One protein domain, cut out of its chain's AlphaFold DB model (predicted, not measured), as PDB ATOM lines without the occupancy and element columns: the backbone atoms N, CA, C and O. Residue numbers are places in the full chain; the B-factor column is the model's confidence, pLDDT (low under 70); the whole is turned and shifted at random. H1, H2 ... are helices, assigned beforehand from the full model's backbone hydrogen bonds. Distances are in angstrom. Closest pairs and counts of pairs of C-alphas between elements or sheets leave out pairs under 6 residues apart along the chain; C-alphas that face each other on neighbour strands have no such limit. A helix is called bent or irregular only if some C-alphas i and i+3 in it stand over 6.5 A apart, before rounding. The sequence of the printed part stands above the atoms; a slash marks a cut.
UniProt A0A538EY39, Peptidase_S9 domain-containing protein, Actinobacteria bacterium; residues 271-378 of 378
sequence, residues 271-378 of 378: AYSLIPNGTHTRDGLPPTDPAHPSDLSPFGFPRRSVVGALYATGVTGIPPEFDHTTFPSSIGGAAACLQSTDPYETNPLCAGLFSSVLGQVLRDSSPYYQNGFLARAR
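This is residues 271 to 378 of the 378 residues of the protein "Peptidase_S9 domain-containing protein" of Actinobacteria bacterium (UniProt A0A538EY39). Three longer helices make the body: H3 and H4 form a helical hairpin, H5 crosses H4 steeply, and short H1 sits near the middle between H3 and H5. A long loop with short H2 lies towards one end, and residues 372 to 378, mostly H6, stick out as a tail. The 108 printed residues hold six named helices, H1 to H6 in chain order, and no named strand: the class is all helix. The whole is only just compact, close to loose, with a radius of gyration of the C-alphas of 15.3 A and spans of 47 by 34 by 23 A.

Start at H1, residues 271 to 274, which only just touches residues 358 to 362 of H5, residues 348 to 364, with 3 pairs of C-alphas within 8 A; the closest are those of Ala 271 and Leu 362, 6.4 A apart. H1 is close to but not clearly touching H3, residues 304 to 316, with the C-alphas of Leu 274 and Val 307 closest at 6.5 A. H2, residues 293 to 296, touches no helix but is near H5. H3 touches H4, residues 329 to 338, at a shallow tilt of 29 degrees, opposite ways, closest at the C-alphas of Arg 304 and Leu 338, 6.8 A. H4 touches H5 at a steep tilt of 69.6 degrees, only just short of about perpendicular, opposite ways, closest at the C-alphas of Cys 337 and Cys 350, 4.9 A. H3 and H5 are apart. H6, residues 371 to 376, touches no helix. Every O i to N i+4 pair is within hydrogen-bond range in H3 and H4, but 9 of 13 in H5 and 1 of 2 in H6; H1 and H2 are too short for such a pair, and each has its one O i to N i+3 pair within range.

Find C-alpha 271 at (-26.273, 9.387, -3.102), where H1 begins. H3 measures 17.4 A from first to last C-alpha, H4 14.3 A and H5 24.5 A; H1 and H2 are 5.4 A each, and H6 is 8.5 A. H5 is irregular, with C-alphas 355 and 358 at 7.4 A, and has a kink of 32 degrees near residue 356. H6 ends at C-alpha 376, (-39.168, -7.039, -15.120).

The C-alphas of Glu 321 and Arg 378, the two farthest apart, are 47.7 A from each other. The printed part has no cut; the links H1 to H2 and H3 to H4 are long. Mean pLDDT of the printed part is 83.6; look for values under 70 at residues 279 to 282, 284 to 286, 290 to 295, 320 to 321 and 377 to 378.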
ATOM      1  N   ALA A 271     -26.301   9.003  -4.509       89.94
ATOM      2  CA  ALA A 271     -26.273   9.387  -3.102       89.94
ATOM      3  C   ALA A 271     -25.215   8.574  -2.353       89.94
ATOM      4  O   ALA A 271     -24.343   9.161  -1.719       89.94
ATOM      5  N   TYR A 272     -25.207   7.248  -2.508       88.69
ATOM      6  CA  TYR A 272     -24.203   6.383  -1.884       88.69
ATOM      7  C   TYR A 272     -22.772   6.679  -2.362       88.69
ATOM      8  O   TYR A 272     -21.815   6.611  -1.585       88.69
ATOM      9  N   SER A 273     -22.601   7.043  -3.637       91.00
ATOM     10  CA  SER A 273     -21.282   7.383  -4.191       91.00
ATOM     11  C   SER A 273     -20.675   8.630  -3.534       91.00
ATOM     12  O   SER A 273     -19.452   8.706  -3.369       91.00
ATOM     13  N   LEU A 274     -21.519   9.581  -3.123       92.44
ATOM     14  CA  LEU A 274     -21.119  10.831  -2.469       92.44
ATOM     15  C   LEU A 274     -21.148  10.743  -0.935       92.44
ATOM     16  O   LEU A 274     -20.310  11.359  -0.273       92.44
ATOM     17  N   ILE A 275     -22.085   9.978  -0.374       91.19
ATOM     18  CA  ILE A 275     -22.398   9.861   1.056       91.19
ATOM     19  C   ILE A 275     -22.475   8.364   1.427       91.19
ATOM     20  O   ILE A 275     -23.557   7.804   1.608       91.19
ATOM     21  N   PRO A 276     -21.331   7.662   1.494       87.50
ATOM     22  CA  PRO A 276     -21.309   6.245   1.841       87.50
ATOM     23  C   PRO A 276     -21.615   5.990   3.328       87.50
ATOM     24  O   PRO A 276     -21.591   6.894   4.166       87.50
ATOM     25  N   ASN A 277     -21.794   4.708   3.664       79.75
ATOM     26  CA  ASN A 277     -21.908   4.172   5.032       79.75
ATOM     27  C   ASN A 277     -23.126   4.647   5.845       79.75
ATOM     28  O   ASN A 277     -23.123   4.512   7.066       79.75
ATOM     29  N   GLY A 278     -24.142   5.213   5.194       76.69
ATOM     30  CA  GLY A 278     -25.413   5.535   5.836       76.69
ATOM     31  C   GLY A 278     -26.401   4.381   5.739       76.69
ATOM     32  O   GLY A 278     -26.493   3.520   6.611       76.69
ATOM     33  N   THR A 279     -27.085   4.340   4.603       66.75
ATOM     34  CA  THR A 279     -28.216   3.449   4.320       66.75
ATOM     35  C   THR A 279     -27.818   1.972   4.178       66.75
ATOM     36  O   THR A 279     -28.644   1.083   4.345       66.75
ATOM     37  N   HIS A 280     -26.535   1.673   3.946       69.62
ATOM     38  CA  HIS A 280     -26.002   0.312   3.822       69.62
ATOM     39  C   HIS A 280     -25.249  -0.088   5.099       69.62
ATOM     40  O   HIS A 280     -24.043   0.139   5.219       69.62
ATOM     41  N   THR A 281     -25.955  -0.675   6.068       66.38
ATOM     42  CA  THR A 281     -25.344  -1.156   7.318       66.38
ATOM     43  C   THR A 281     -24.729  -2.548   7.142       66.38
ATOM     44  O   THR A 281     -25.197  -3.353   6.342       66.38
ATOM     45  N   ARG A 282     -23.662  -2.851   7.894       65.31
ATOM     46  CA  ARG A 282     -22.938  -4.135   7.810       65.31
ATOM     47  C   ARG A 282     -23.834  -5.350   8.080       65.31
ATOM     48  O   ARG A 282     -23.636  -6.394   7.464       65.31
ATOM     49  N   ASP A 283     -24.773  -5.204   9.009       73.31
ATOM     50  CA  ASP A 283     -25.585  -6.303   9.543       73.31
ATOM     51  C   ASP A 283     -27.030  -6.288   9.006       73.31
ATOM     52  O   ASP A 283     -27.876  -7.058   9.458       73.31
ATOM     53  N   GLY A 284     -27.316  -5.415   8.033       66.81
ATOM     54  CA  GLY A 284     -28.607  -5.300   7.365       66.81
ATOM     55  C   GLY A 284     -28.494  -5.603   5.876       66.81
ATOM     56  O   GLY A 284     -27.464  -5.366   5.245       66.81
ATOM     57  N   LEU A 285     -29.576  -6.113   5.286       68.56
ATOM     58  CA  LEU A 285     -29.688  -6.063   3.833       68.56
ATOM     59  C   LEU A 285     -29.773  -4.590   3.410       68.56
ATOM     60  O   LEU A 285     -30.489  -3.828   4.064       68.56
ATOM     61  N   PRO A 286     -29.073  -4.193   2.336       68.94
ATOM     62  CA  PRO A 286     -29.252  -2.881   1.744       68.94
ATOM     63  C   PRO A 286     -30.734  -2.563   1.517       68.94
ATOM     64  O   PRO A 286     -31.463  -3.436   1.028       68.94
ATOM     65  N   PRO A 287     -31.183  -1.342   1.835       71.62
ATOM     66  CA  PRO A 287     -32.537  -0.937   1.536       71.62
ATOM     67  C   PRO A 287     -32.737  -0.958   0.032       71.62
ATOM     68  O   PRO A 287     -31.889  -0.512  -0.737       71.62
ATOM     69  N   THR A 288     -33.868  -1.498  -0.397       72.19
ATOM     70  CA  THR A 288     -34.215  -1.541  -1.815       72.19
ATOM     71  C   THR A 288     -35.229  -0.458  -2.172       72.19
ATOM     72  O   THR A 288     -35.345  -0.126  -3.345       72.19
ATOM     73  N   ASP A 289     -35.953   0.114  -1.206       73.31
ATOM     74  CA  ASP A 289     -36.979   1.134  -1.452       73.31
ATOM     75  C   ASP A 289     -36.626   2.465  -0.761       73.31
ATOM     76  O   ASP A 289     -36.758   2.583   0.455       73.31
ATOM     77  N   PRO A 290     -36.231   3.507  -1.512       69.06
ATOM     78  CA  PRO A 290     -35.814   4.778  -0.935       69.06
ATOM     79  C   PRO A 290     -36.993   5.589  -0.373       69.06
ATOM     80  O   PRO A 290     -36.786   6.684   0.149       69.06
ATOM     81  N   ALA A 291     -38.239   5.116  -0.516       68.25
ATOM     82  CA  ALA A 291     -39.417   5.774   0.038       68.25
ATOM     83  C   ALA A 291     -39.585   5.555   1.554       68.25
ATOM     84  O   ALA A 291     -40.375   6.271   2.175       68.25
ATOM     85  N   HIS A 292     -38.866   4.607   2.164       65.38
ATOM     86  CA  HIS A 292     -38.966   4.353   3.600       65.38
ATOM     87  C   HIS A 292     -37.999   5.233   4.413       65.38
ATOM     88  O   HIS A 292     -36.791   5.169   4.214       65.38
ATOM     89  N   PRO A 293     -38.484   6.028   5.388       57.44
ATOM     90  CA  PRO A 293     -37.624   6.903   6.194       57.44
ATOM     91  C   PRO A 293     -36.558   6.175   7.027       57.44
ATOM     92  O   PRO A 293     -35.504   6.748   7.292       57.44
ATOM     93  N   SER A 294     -36.813   4.922   7.431       60.88
ATOM     94  CA  SER A 294     -35.825   4.055   8.098       60.88
ATOM     95  C   SER A 294     -34.604   3.784   7.231       60.88
ATOM     96  O   SER A 294     -33.524   3.539   7.751       60.88
ATOM     97  N   ASP A 295     -34.778   3.865   5.917       65.19
ATOM     98  CA  ASP A 295     -33.768   3.508   4.936       65.19
ATOM     99  C   ASP A 295     -32.838   4.695   4.647       65.19
ATOM    100  O   ASP A 295     -31.895   4.552   3.883       65.19
ATOM    101  N   LEU A 296     -33.086   5.854   5.275       71.31
ATOM    102  CA  LEU A 296     -32.285   7.081   5.181       71.31
ATOM    103  C   LEU A 296     -31.486   7.375   6.461       71.31
ATOM    104  O   LEU A 296     -30.817   8.407   6.537       71.31
ATOM    105  N   SER A 297     -31.586   6.509   7.475       73.75
ATOM    106  CA  SER A 297     -30.927   6.668   8.770       73.75
ATOM    107  C   SER A 297     -30.141   5.402   9.144       73.75
ATOM    108  O   SER A 297     -30.715   4.314   9.141       73.75
ATOM    109  N   PRO A 298     -28.849   5.515   9.503       78.75
ATOM    110  CA  PRO A 298     -28.066   6.754   9.567       78.75
ATOM    111  C   PRO A 298     -27.817   7.359   8.172       78.75
ATOM    112  O   PRO A 298     -27.790   6.637   7.179       78.75
ATOM    113  N   PHE A 299     -27.632   8.681   8.085       82.56
ATOM    114  CA  PHE A 299     -27.440   9.377   6.803       82.56
ATOM    115  C   PHE A 299     -26.135   8.988   6.087       82.56
ATOM    116  O   PHE A 299     -26.090   8.900   4.860       82.56
ATOM    117  N   GLY A 300     -25.082   8.704   6.853       87.25
ATOM    118  CA  GLY A 300     -23.749   8.377   6.345       87.25
ATOM    119  C   GLY A 300     -22.777   9.552   6.411       87.25
ATOM    120  O   GLY A 300     -23.104  10.637   6.887       87.25
ATOM    121  N   PHE A 301     -21.549   9.322   5.942       90.62
ATOM    122  CA  PHE A 301     -20.466  10.308   6.011       90.62
ATOM    123  C   PHE A 301     -20.064  10.770   4.607       90.62
ATOM    124  O   PHE A 301     -19.513   9.973   3.843       90.62
ATOM    125  N   PRO A 302     -20.279  12.052   4.256       93.31
ATOM    126  CA  PRO A 302     -19.934  12.578   2.943       93.31
ATOM    127  C   PRO A 302     -18.442  12.446   2.636       93.31
ATOM    128  O   PRO A 302     -17.583  12.768   3.464       93.31
ATOM    129  N   ARG A 303     -18.116  12.079   1.395       94.12
ATOM    130  CA  ARG A 303     -16.758  12.189   0.846       94.12
ATOM    131  C   ARG A 303     -16.442  13.663   0.594       94.12
ATOM    132  O   ARG A 303     -16.462  14.117  -0.547       94.12
ATOM    133  N   ARG A 304     -16.172  14.425   1.660       93.25
ATOM    134  CA  ARG A 304     -16.055  15.897   1.614       93.25
ATOM    135  C   ARG A 304     -15.085  16.400   0.550       93.25
ATOM    136  O   ARG A 304     -15.421  17.347  -0.150       93.25
ATOM    137  N   SER A 305     -13.931  15.755   0.379       93.31
ATOM    138  CA  SER A 305     -12.967  16.133  -0.664       93.31
ATOM    139  C   SER A 305     -13.525  15.950  -2.076       93.31
ATOM    140  O   SER A 305     -13.339  16.825  -2.913       93.31
ATOM    141  N   VAL A 306     -14.253  14.859  -2.332       92.44
ATOM    142  CA  VAL A 306     -14.876  14.574  -3.635       92.44
ATOM    143  C   VAL A 306     -16.042  15.523  -3.892       92.44
ATOM    144  O   VAL A 306     -16.067  16.180  -4.924       92.44
ATOM    145  N   VAL A 307     -16.974  15.651  -2.943       93.81
ATOM    146  CA  VAL A 307     -18.122  16.569  -3.056       93.81
ATOM    147  C   VAL A 307     -17.645  18.010  -3.231       93.81
ATOM    148  O   VAL A 307     -18.163  18.736  -4.072       93.81
ATOM    149  N   GLY A 308     -16.645  18.418  -2.448       93.12
ATOM    150  CA  GLY A 308     -16.078  19.761  -2.489       93.12
ATOM    151  C   GLY A 308     -15.393  20.042  -3.820       93.12
ATOM    152  O   GLY A 308     -15.645  21.090  -4.402       93.12
ATOM    153  N   ALA A 309     -14.597  19.094  -4.325       90.44
ATOM    154  CA  ALA A 309     -13.966  19.214  -5.633       90.44
ATOM    155  C   ALA A 309     -15.010  19.288  -6.755       90.44
ATOM    156  O   ALA A 309     -15.007  20.265  -7.486       90.44
ATOM    157  N   LEU A 310     -15.940  18.329  -6.845       90.88
ATOM    158  CA  LEU A 310     -16.960  18.295  -7.903       90.88
ATOM    159  C   LEU A 310     -17.838  19.551  -7.912       90.88
ATOM    160  O   LEU A 310     -18.130  20.093  -8.975       90.88
ATOM    161  N   TYR A 311     -18.253  20.029  -6.736       92.56
ATOM    162  CA  TYR A 311     -19.047  21.250  -6.643       92.56
ATOM    163  C   TYR A 311     -18.226  22.486  -7.015       92.56
ATOM    164  O   TYR A 311     -18.697  23.309  -7.792       92.56
ATOM    165  N   ALA A 312     -16.995  22.612  -6.506       90.69
ATOM    166  CA  ALA A 312     -16.130  23.741  -6.834       90.69
ATOM    167  C   ALA A 312     -15.820  23.781  -8.333       90.69
ATOM    168  O   ALA A 312     -16.047  24.806  -8.961       90.69
ATOM    169  N   THR A 313     -15.392  22.665  -8.926       87.56
ATOM    170  CA  THR A 313     -15.079  22.585 -10.358       87.56
ATOM    171  C   THR A 313     -16.322  22.728 -11.224       87.56
ATOM    172  O   THR A 313     -16.242  23.269 -12.317       87.56
ATOM    173  N   GLY A 314     -17.488  22.308 -10.733       89.62
ATOM    174  CA  GLY A 314     -18.763  22.604 -11.372       89.62
ATOM    175  C   GLY A 314     -19.089  24.093 -11.353       89.62
ATOM    176  O   GLY A 314     -19.448  24.624 -12.386       89.62
ATOM    177  N   VAL A 315     -18.937  24.795 -10.232       89.06
ATOM    178  CA  VAL A 315     -19.288  26.225 -10.147       89.06
ATOM    179  C   VAL A 315     -18.253  27.124 -10.822       89.06
ATOM    180  O   VAL A 315     -18.625  28.142 -11.396       89.06
ATOM    181  N   THR A 316     -16.964  26.785 -10.746       86.31
ATOM    182  CA  THR A 316     -15.881  27.653 -11.233       86.31
ATOM    183  C   THR A 316     -15.255  27.194 -12.541       86.31
ATOM    184  O   THR A 316     -14.592  27.997 -13.179       86.31
ATOM    185  N   GLY A 317     -15.393  25.926 -12.923       83.44
ATOM    186  CA  GLY A 317     -14.630  25.316 -14.014       83.44
ATOM    187  C   GLY A 317     -13.195  24.929 -13.637       83.44
ATOM    188  O   GLY A 317     -12.736  25.189 -12.516       83.44
ATOM    189  N   ILE A 318     -12.493  24.269 -14.574       75.44
ATOM    190  CA  ILE A 318     -11.060  23.927 -14.473       75.44
ATOM    191  C   ILE A 318     -10.303  24.392 -15.735       75.44
ATOM    192  O   ILE A 318     -10.514  23.809 -16.799       75.44
ATOM    193  N   PRO A 319      -9.354  25.348 -15.626       74.12
ATOM    194  CA  PRO A 319      -9.102  26.203 -14.458       74.12
ATOM    195  C   PRO A 319     -10.357  26.986 -14.013       74.12
ATOM    196  O   PRO A 319     -11.331  27.042 -14.757       74.12
ATOM    197  N   PRO A 320     -10.372  27.604 -12.819       63.50
ATOM    198  CA  PRO A 320     -11.434  28.544 -12.460       63.50
ATOM    199  C   PRO A 320     -11.607  29.627 -13.543       63.50
ATOM    200  O   PRO A 320     -10.601  30.096 -14.069       63.50
ATOM    201  N   GLU A 321     -12.852  30.009 -13.854       66.19
ATOM    202  CA  GLU A 321     -13.288  30.883 -14.970       66.19
ATOM    203  C   GLU A 321     -13.376  30.204 -16.356       66.19
ATOM    204  O   GLU A 321     -13.558  30.878 -17.368       66.19
ATOM    205  N   PHE A 322     -13.288  28.872 -16.414       81.19
ATOM    206  CA  PHE A 322     -13.486  28.080 -17.635       81.19
ATOM    207  C   PHE A 322     -14.850  27.376 -17.618       81.19
ATOM    208  O   PHE A 322     -15.793  27.826 -16.967       81.19
ATOM    209  N   ASP A 323     -14.960  26.286 -18.371       86.44
ATOM    210  CA  ASP A 323     -16.177  25.518 -18.551       86.44
ATOM    211  C   ASP A 323     -16.762  25.057 -17.211       86.44
ATOM    212  O   ASP A 323     -16.129  24.316 -16.453       86.44
ATOM    213  N   HIS A 324     -17.967  25.528 -16.913       87.62
ATOM    214  CA  HIS A 324     -18.631  25.425 -15.625       87.62
ATOM    215  C   HIS A 324     -20.119  25.106 -15.796       87.62
ATOM    216  O   HIS A 324     -20.658  24.942 -16.884       87.62
ATOM    217  N   THR A 325     -20.798  24.928 -14.677       91.12
ATOM    218  CA  THR A 325     -22.154  24.416 -14.575       91.12
ATOM    219  C   THR A 325     -23.005  25.371 -13.757       91.12
ATOM    220  O   THR A 325     -22.651  25.791 -12.657       91.12
ATOM    221  N   THR A 326     -24.190  25.652 -14.275       91.88
ATOM    222  CA  THR A 326     -25.251  26.372 -13.588       91.88
ATOM    223  C   THR A 326     -26.029  25.383 -12.728       91.88
ATOM    224  O   THR A 326     -26.822  24.586 -13.233       91.88
ATOM    225  N   PHE A 327     -25.804  25.422 -11.416       92.25
ATOM    226  CA  PHE A 327     -26.576  24.629 -10.460       92.25
ATOM    227  C   PHE A 327     -27.818  25.386  -9.964       92.25
ATOM    228  O   PHE A 327     -27.742  26.594  -9.720       92.25
ATOM    229  N   PRO A 328     -28.946  24.696  -9.720       91.75
ATOM    230  CA  PRO A 328     -30.027  25.246  -8.917       91.75
ATOM    231  C   PRO A 328     -29.538  25.522  -7.487       91.75
ATOM    232  O   PRO A 328     -28.664  24.835  -6.947       91.75
ATOM    233  N   SER A 329     -30.152  26.506  -6.827       91.06
ATOM    234  CA  SER A 329     -29.779  26.918  -5.464       91.06
ATOM    235  C   SER A 329     -29.891  25.787  -4.433       91.06
ATOM    236  O   SER A 329     -29.133  25.762  -3.462       91.06
ATOM    237  N   SER A 330     -30.783  24.818  -4.659       92.56
ATOM    238  CA  SER A 330     -30.931  23.615  -3.833       92.56
ATOM    239  C   SER A 330     -29.661  22.757  -3.810       92.56
ATOM    240  O   SER A 330     -29.282  22.268  -2.745       92.56
ATOM    241  N   ILE A 331     -28.959  22.629  -4.942       92.81
ATOM    242  CA  ILE A 331     -27.685  21.901  -5.025       92.81
ATOM    243  C   ILE A 331     -26.578  22.676  -4.304       92.81
ATOM    244  O   ILE A 331     -25.801  22.071  -3.565       92.81
ATOM    245  N   GLY A 332     -26.551  24.007  -4.420       93.38
ATOM    246  CA  GLY A 332     -25.625  24.837  -3.640       93.38
ATOM    247  C   GLY A 332     -25.832  24.700  -2.127       93.38
ATOM    248  O   GLY A 332     -24.870  24.527  -1.375       93.38
ATOM    249  N   GLY A 333     -27.090  24.683  -1.674       94.44
ATOM    250  CA  GLY A 333     -27.442  24.420  -0.275       94.44
ATOM    251  C   GLY A 333     -27.050  23.013   0.189       94.44
ATOM    252  O   GLY A 333     -26.500  22.852   1.281       94.44
ATOM    253  N   ALA A 334     -27.261  21.995  -0.650       94.31
ATOM    254  CA  ALA A 334     -26.825  20.628  -0.374       94.31
ATOM    255  C   ALA A 334     -25.297  20.531  -0.244       94.31
ATOM    256  O   ALA A 334     -24.807  19.951   0.723       94.31
ATOM    257  N   ALA A 335     -24.538  21.148  -1.152       94.25
ATOM    258  CA  ALA A 335     -23.080  21.185  -1.074       94.25
ATOM    259  C   ALA A 335     -22.597  21.859   0.221       94.25
ATOM    260  O   ALA A 335     -21.736  21.309   0.911       94.25
ATOM    261  N   ALA A 336     -23.196  22.992   0.607       94.38
ATOM    262  CA  ALA A 336     -22.883  23.676   1.863       94.38
ATOM    263  C   ALA A 336     -23.158  22.795   3.097       94.38
ATOM    264  O   ALA A 336     -22.318  22.711   3.995       94.38
ATOM    265  N   CYS A 337     -24.290  22.081   3.124       95.38
ATOM    266  CA  CYS A 337     -24.580  21.097   4.168       95.38
ATOM    267  C   CYS A 337     -23.523  19.982   4.214       95.38
ATOM    268  O   CYS A 337     -22.987  19.687   5.281       95.38
ATOM    269  N   LEU A 338     -23.176  19.375   3.077       94.19
ATOM    270  CA  LEU A 338     -22.251  18.236   3.034       94.19
ATOM    271  C   LEU A 338     -20.816  18.608   3.450       94.19
ATOM    272  O   LEU A 338     -20.077  17.750   3.935       94.19
ATOM    273  N   GLN A 339     -20.438  19.883   3.316       94.81
ATOM    274  CA  GLN A 339     -19.167  20.429   3.810       94.81
ATOM    275  C   GLN A 339     -19.203  20.867   5.285       94.81
ATOM    276  O   GLN A 339     -18.158  21.177   5.860       94.81
ATOM    277  N   SER A 340     -20.380  20.878   5.913       94.00
ATOM    278  CA  SER A 340     -20.547  21.242   7.322       94.00
ATOM    279  C   SER A 340     -20.169  20.100   8.280       94.00
ATOM    280  O   SER A 340     -19.707  19.035   7.863       94.00
ATOM    281  N   THR A 341     -20.326  20.327   9.585       89.25
ATOM    282  CA  THR A 341     -20.008  19.364  10.646       89.25
ATOM    283  C   THR A 341     -21.171  18.418  10.954       89.25
ATOM    284  O   THR A 341     -22.333  18.820  10.924       89.25
ATOM    285  N   ASP A 342     -20.822  17.181  11.306       87.00
ATOM    286  CA  ASP A 342     -21.707  16.170  11.901       87.00
ATOM    287  C   ASP A 342     -22.166  16.602  13.317       87.00
ATOM    288  O   ASP A 342     -21.395  17.306  13.985       87.00
ATOM    289  N   PRO A 343     -23.368  16.215  13.803       88.94
ATOM    290  CA  PRO A 343     -24.413  15.420  13.139       88.94
ATOM    291  C   PRO A 343     -25.264  16.186  12.121       88.94
ATOM    292  O   PRO A 343     -25.905  17.192  12.444       88.94
ATOM    293  N   TYR A 344     -25.307  15.668  10.888       89.38
ATOM    294  CA  TYR A 344     -25.979  16.296   9.743       89.38
ATOM    295  C   TYR A 344     -27.496  16.386   9.933       89.38
ATOM    296  O   TYR A 344     -28.095  17.415   9.628       89.38
ATOM    297  N   GLU A 345     -28.114  15.348  10.490       86.38
ATOM    298  CA  GLU A 345     -29.561  15.220  10.692       86.38
ATOM    299  C   GLU A 345     -30.126  16.302  11.622       86.38
ATOM    300  O   GLU A 345     -31.296  16.668  11.523       86.38
ATOM    301  N   THR A 346     -29.291  16.841  12.511       89.06
ATOM    302  CA  THR A 346     -29.664  17.934  13.423       89.06
ATOM    303  C   THR A 346     -29.141  19.298  12.982       89.06
ATOM    304  O   THR A 346     -29.435  20.304  13.628       89.06
ATOM    305  N   ASN A 347     -28.365  19.357  11.898       91.62
ATOM    306  CA  ASN A 347     -27.773  20.593  11.416       91.62
ATOM    307  C   ASN A 347     -28.809  21.406  10.614       91.62
ATOM    308  O   ASN A 347     -29.262  20.946   9.562       91.62
ATOM    309  N   PRO A 348     -29.156  22.641  11.029       91.44
ATOM    310  CA  PRO A 348     -30.127  23.467  10.311       91.44
ATOM    311  C   PRO A 348     -29.749  23.758   8.851       91.44
ATOM    312  O   PRO A 348     -30.638  23.897   8.013       91.44
ATOM    313  N   LEU A 349     -28.451  23.794   8.518       91.88
ATOM    314  CA  LEU A 349     -27.975  23.960   7.136       91.88
ATOM    315  C   LEU A 349     -28.387  22.790   6.232       91.88
ATOM    316  O   LEU A 349     -28.484  22.945   5.017       91.88
ATOM    317  N   CYS A 350     -28.650  21.625   6.820       92.75
ATOM    318  CA  CYS A 350     -28.998  20.401   6.114       92.75
ATOM    319  C   CYS A 350     -30.503  20.191   5.941       92.75
ATOM    320  O   CYS A 350     -30.907  19.265   5.236       92.75
ATOM    321  N   ALA A 351     -31.350  21.064   6.496       88.50
ATOM    322  CA  ALA A 351     -32.803  20.934   6.389       88.50
ATOM    323  C   ALA A 351     -33.279  20.830   4.926       88.50
ATOM    324  O   ALA A 351     -34.125  19.996   4.603       88.50
ATOM    325  N   GLY A 352     -32.697  21.626   4.018       86.00
ATOM    326  CA  GLY A 352     -33.007  21.581   2.583       86.00
ATOM    327  C   GLY A 352     -32.583  20.271   1.908       86.00
ATOM    328  O   GLY A 352     -33.336  19.725   1.099       86.00
ATOM    329  N   LEU A 353     -31.421  19.728   2.290       88.25
ATOM    330  CA  LEU A 353     -30.920  18.452   1.777       88.25
ATOM    331  C   LEU A 353     -31.883  17.310   2.115       88.25
ATOM    332  O   LEU A 353     -32.308  16.586   1.217       88.25
ATOM    333  N   PHE A 354     -32.265  17.181   3.386       85.38
ATOM    334  CA  PHE A 354     -33.139  16.096   3.838       85.38
ATOM    335  C   PHE A 354     -34.584  16.245   3.353       85.38
ATOM    336  O   PHE A 354     -35.218  15.251   3.005       85.38
ATOM    337  N   SER A 355     -35.109  17.471   3.298       82.50
ATOM    338  CA  SER A 355     -36.508  17.705   2.911       82.50
ATOM    339  C   SER A 355     -36.766  17.615   1.406       82.50
ATOM    340  O   SER A 355     -37.901  17.350   1.011       82.50
ATOM    341  N   SER A 356     -35.751  17.821   0.556       83.62
ATOM    342  CA  SER A 356     -35.944  17.847  -0.902       83.62
ATOM    343  C   SER A 356     -34.882  17.077  -1.688       83.62
ATOM    344  O   SER A 356     -35.222  16.105  -2.367       83.62
ATOM    345  N   VAL A 357     -33.612  17.475  -1.593       90.44
ATOM    346  CA  VAL A 357     -32.560  17.028  -2.520       90.44
ATOM    347  C   VAL A 357     -32.262  15.536  -2.390       90.44
ATOM    348  O   VAL A 357     -32.256  14.833  -3.396       90.44
ATOM    349  N   LEU A 358     -32.068  15.018  -1.173       89.19
ATOM    350  CA  LEU A 358     -31.702  13.613  -0.966       89.19
ATOM    351  C   LEU A 358     -32.776  12.671  -1.521       89.19
ATOM    352  O   LEU A 358     -32.478  11.754  -2.281       89.19
ATOM    353  N   GLY A 359     -34.043  12.940  -1.196       86.69
ATOM    354  CA  GLY A 359     -35.158  12.147  -1.704       86.69
ATOM    355  C   GLY A 359     -35.272  12.199  -3.230       86.69
ATOM    356  O   GLY A 359     -35.629  11.194  -3.843       86.69
ATOM    357  N   GLN A 360     -34.971  13.341  -3.856       88.88
ATOM    358  CA  GLN A 360     -34.931  13.453  -5.317       88.88
ATOM    359  C   GLN A 360     -33.784  12.634  -5.912       88.88
ATOM    360  O   GLN A 360     -34.041  11.819  -6.787       88.88
ATOM    361  N   VAL A 361     -32.558  12.755  -5.399       90.81
ATOM    362  CA  VAL A 361     -31.390  12.000  -5.894       90.81
ATOM    363  C   VAL A 361     -31.598  10.485  -5.778       90.81
ATOM    364  O   VAL A 361     -31.285   9.734  -6.702       90.81
ATOM    365  N   LEU A 362     -32.172  10.016  -4.668       88.31
ATOM    366  CA  LEU A 362     -32.453   8.591  -4.477       88.31
ATOM    367  C   LEU A 362     -33.540   8.082  -5.429       88.31
ATOM    368  O   LEU A 362     -33.435   6.982  -5.969       88.31
ATOM    369  N   ARG A 363     -34.588   8.878  -5.668       87.75
ATOM    370  CA  ARG A 363     -35.668   8.482  -6.581       87.75
ATOM    371  C   ARG A 363     -35.271   8.607  -8.040       87.75
ATOM    372  O   ARG A 363     -35.631   7.737  -8.824       87.75
ATOM    373  N   ASP A 364     -34.571   9.666  -8.415       91.44
ATOM    374  CA  ASP A 364     -34.442  10.085  -9.807       91.44
ATOM    375  C   ASP A 364     -33.031   9.883 -10.370       91.44
ATOM    376  O   ASP A 364     -32.933   9.681 -11.575       91.44
ATOM    377  N   SER A 365     -31.989   9.828  -9.534       92.88
ATOM    378  CA  SER A 365     -30.575   9.756  -9.960       92.88
ATOM    379  C   SER A 365     -29.850   8.483  -9.505       92.88
ATOM    380  O   SER A 365     -28.623   8.394  -9.545       92.88
ATOM    381  N   SER A 366     -30.600   7.480  -9.045       91.00
ATOM    382  CA  SER A 366     -30.046   6.230  -8.516       91.00
ATOM    383  C   SER A 366     -30.706   5.010  -9.177       91.00
ATOM    384  O   SER A 366     -31.818   4.626  -8.796       91.00
ATOM    385  N   PRO A 367     -30.047   4.385 -10.176       89.19
ATOM    386  CA  PRO A 367     -30.513   3.153 -10.828       89.19
ATOM    387  C   PRO A 367     -30.823   2.009  -9.860       89.19
ATOM    388  O   PRO A 367     -31.734   1.218 -10.098       89.19
ATOM    389  N   TYR A 368     -30.066   1.931  -8.766       87.31
ATOM    390  CA  TYR A 368     -30.147   0.882  -7.757       87.31
ATOM    391  C   TYR A 368     -31.556   0.719  -7.176       87.31
ATOM    392  O   TYR A 368     -32.048  -0.398  -7.051       87.31
ATOM    393  N   TYR A 369     -32.245   1.831  -6.924       86.50
ATOM    394  CA  TYR A 369     -33.588   1.832  -6.343       86.50
ATOM    395  C   TYR A 369     -34.710   1.591  -7.365       86.50
ATOM    396  O   TYR A 369     -35.893   1.603  -7.023       86.50
ATOM    397  N   GLN A 370     -34.379   1.333  -8.634       85.62
ATOM    398  CA  GLN A 370     -35.365   1.133  -9.701       85.62
ATOM    399  C   GLN A 370     -35.830  -0.325  -9.790       85.62
ATOM    400  O   GLN A 370     -35.885  -0.924 -10.868       85.62
ATOM    401  N   ASN A 371     -36.217  -0.902  -8.647       74.62
ATOM    402  CA  ASN A 371     -36.607  -2.312  -8.518       74.62
ATOM    403  C   ASN A 371     -37.717  -2.721  -9.473       74.62
ATOM    404  O   ASN A 371     -37.706  -3.838  -9.980       74.62
ATOM    405  N   GLY A 372     -38.676  -1.827  -9.736       75.25
ATOM    406  CA  GLY A 372     -39.760  -2.109 -10.673       75.25
ATOM    407  C   GLY A 372     -39.236  -2.459 -12.067       75.25
ATOM    408  O   GLY A 372     -39.779  -3.349 -12.713       75.25
ATOM    409  N   PHE A 373     -38.167  -1.801 -12.521       76.31
ATOM    410  CA  PHE A 373     -37.485  -2.157 -13.761       76.31
ATOM    411  C   PHE A 373     -36.704  -3.469 -13.613       76.31
ATOM    412  O   PHE A 373     -36.929  -4.397 -14.389       76.31
ATOM    413  N   LEU A 374     -35.845  -3.577 -12.594       71.19
ATOM    414  CA  LEU A 374     -34.981  -4.747 -12.394       71.19
ATOM    415  C   LEU A 374     -35.772  -6.053 -12.216       71.19
ATOM    416  O   LEU A 374     -35.332  -7.109 -12.662       71.19
ATOM    417  N   ALA A 375     -36.960  -5.988 -11.615       72.62
ATOM    418  CA  ALA A 375     -37.856  -7.128 -11.462       72.62
ATOM    419  C   ALA A 375     -38.452  -7.607 -12.797       72.62
ATOM    420  O   ALA A 375     -38.706  -8.796 -12.941       72.62
ATOM    421  N   ARG A 376     -38.660  -6.706 -13.771       73.19
ATOM    422  CA  ARG A 376     -39.168  -7.039 -15.120       73.19
ATOM    423  C   ARG A 376     -38.079  -7.512 -16.084       73.19
ATOM    424  O   ARG A 376     -38.408  -7.997 -17.160       73.19
ATOM    425  N   ALA A 377     -36.812  -7.300 -15.739       64.00
ATOM    426  CA  ALA A 377     -35.663  -7.705 -16.545       64.00
ATOM    427  C   ALA A 377     -35.211  -9.157 -16.277       64.00
ATOM    428  O   ALA A 377     -34.307  -9.640 -16.959       64.00
ATOM    429  N   ARG A 378     -35.812  -9.827 -15.285       50.12
ATOM    430  CA  ARG A 378     -35.691 -11.272 -15.040       50.12
ATOM    431  C   ARG A 378     -36.706 -12.021 -15.888       50.12
ATOM    432  O   ARG A 378     -36.349 -13.123 -16.355       50.12
TER     433      ARG A 378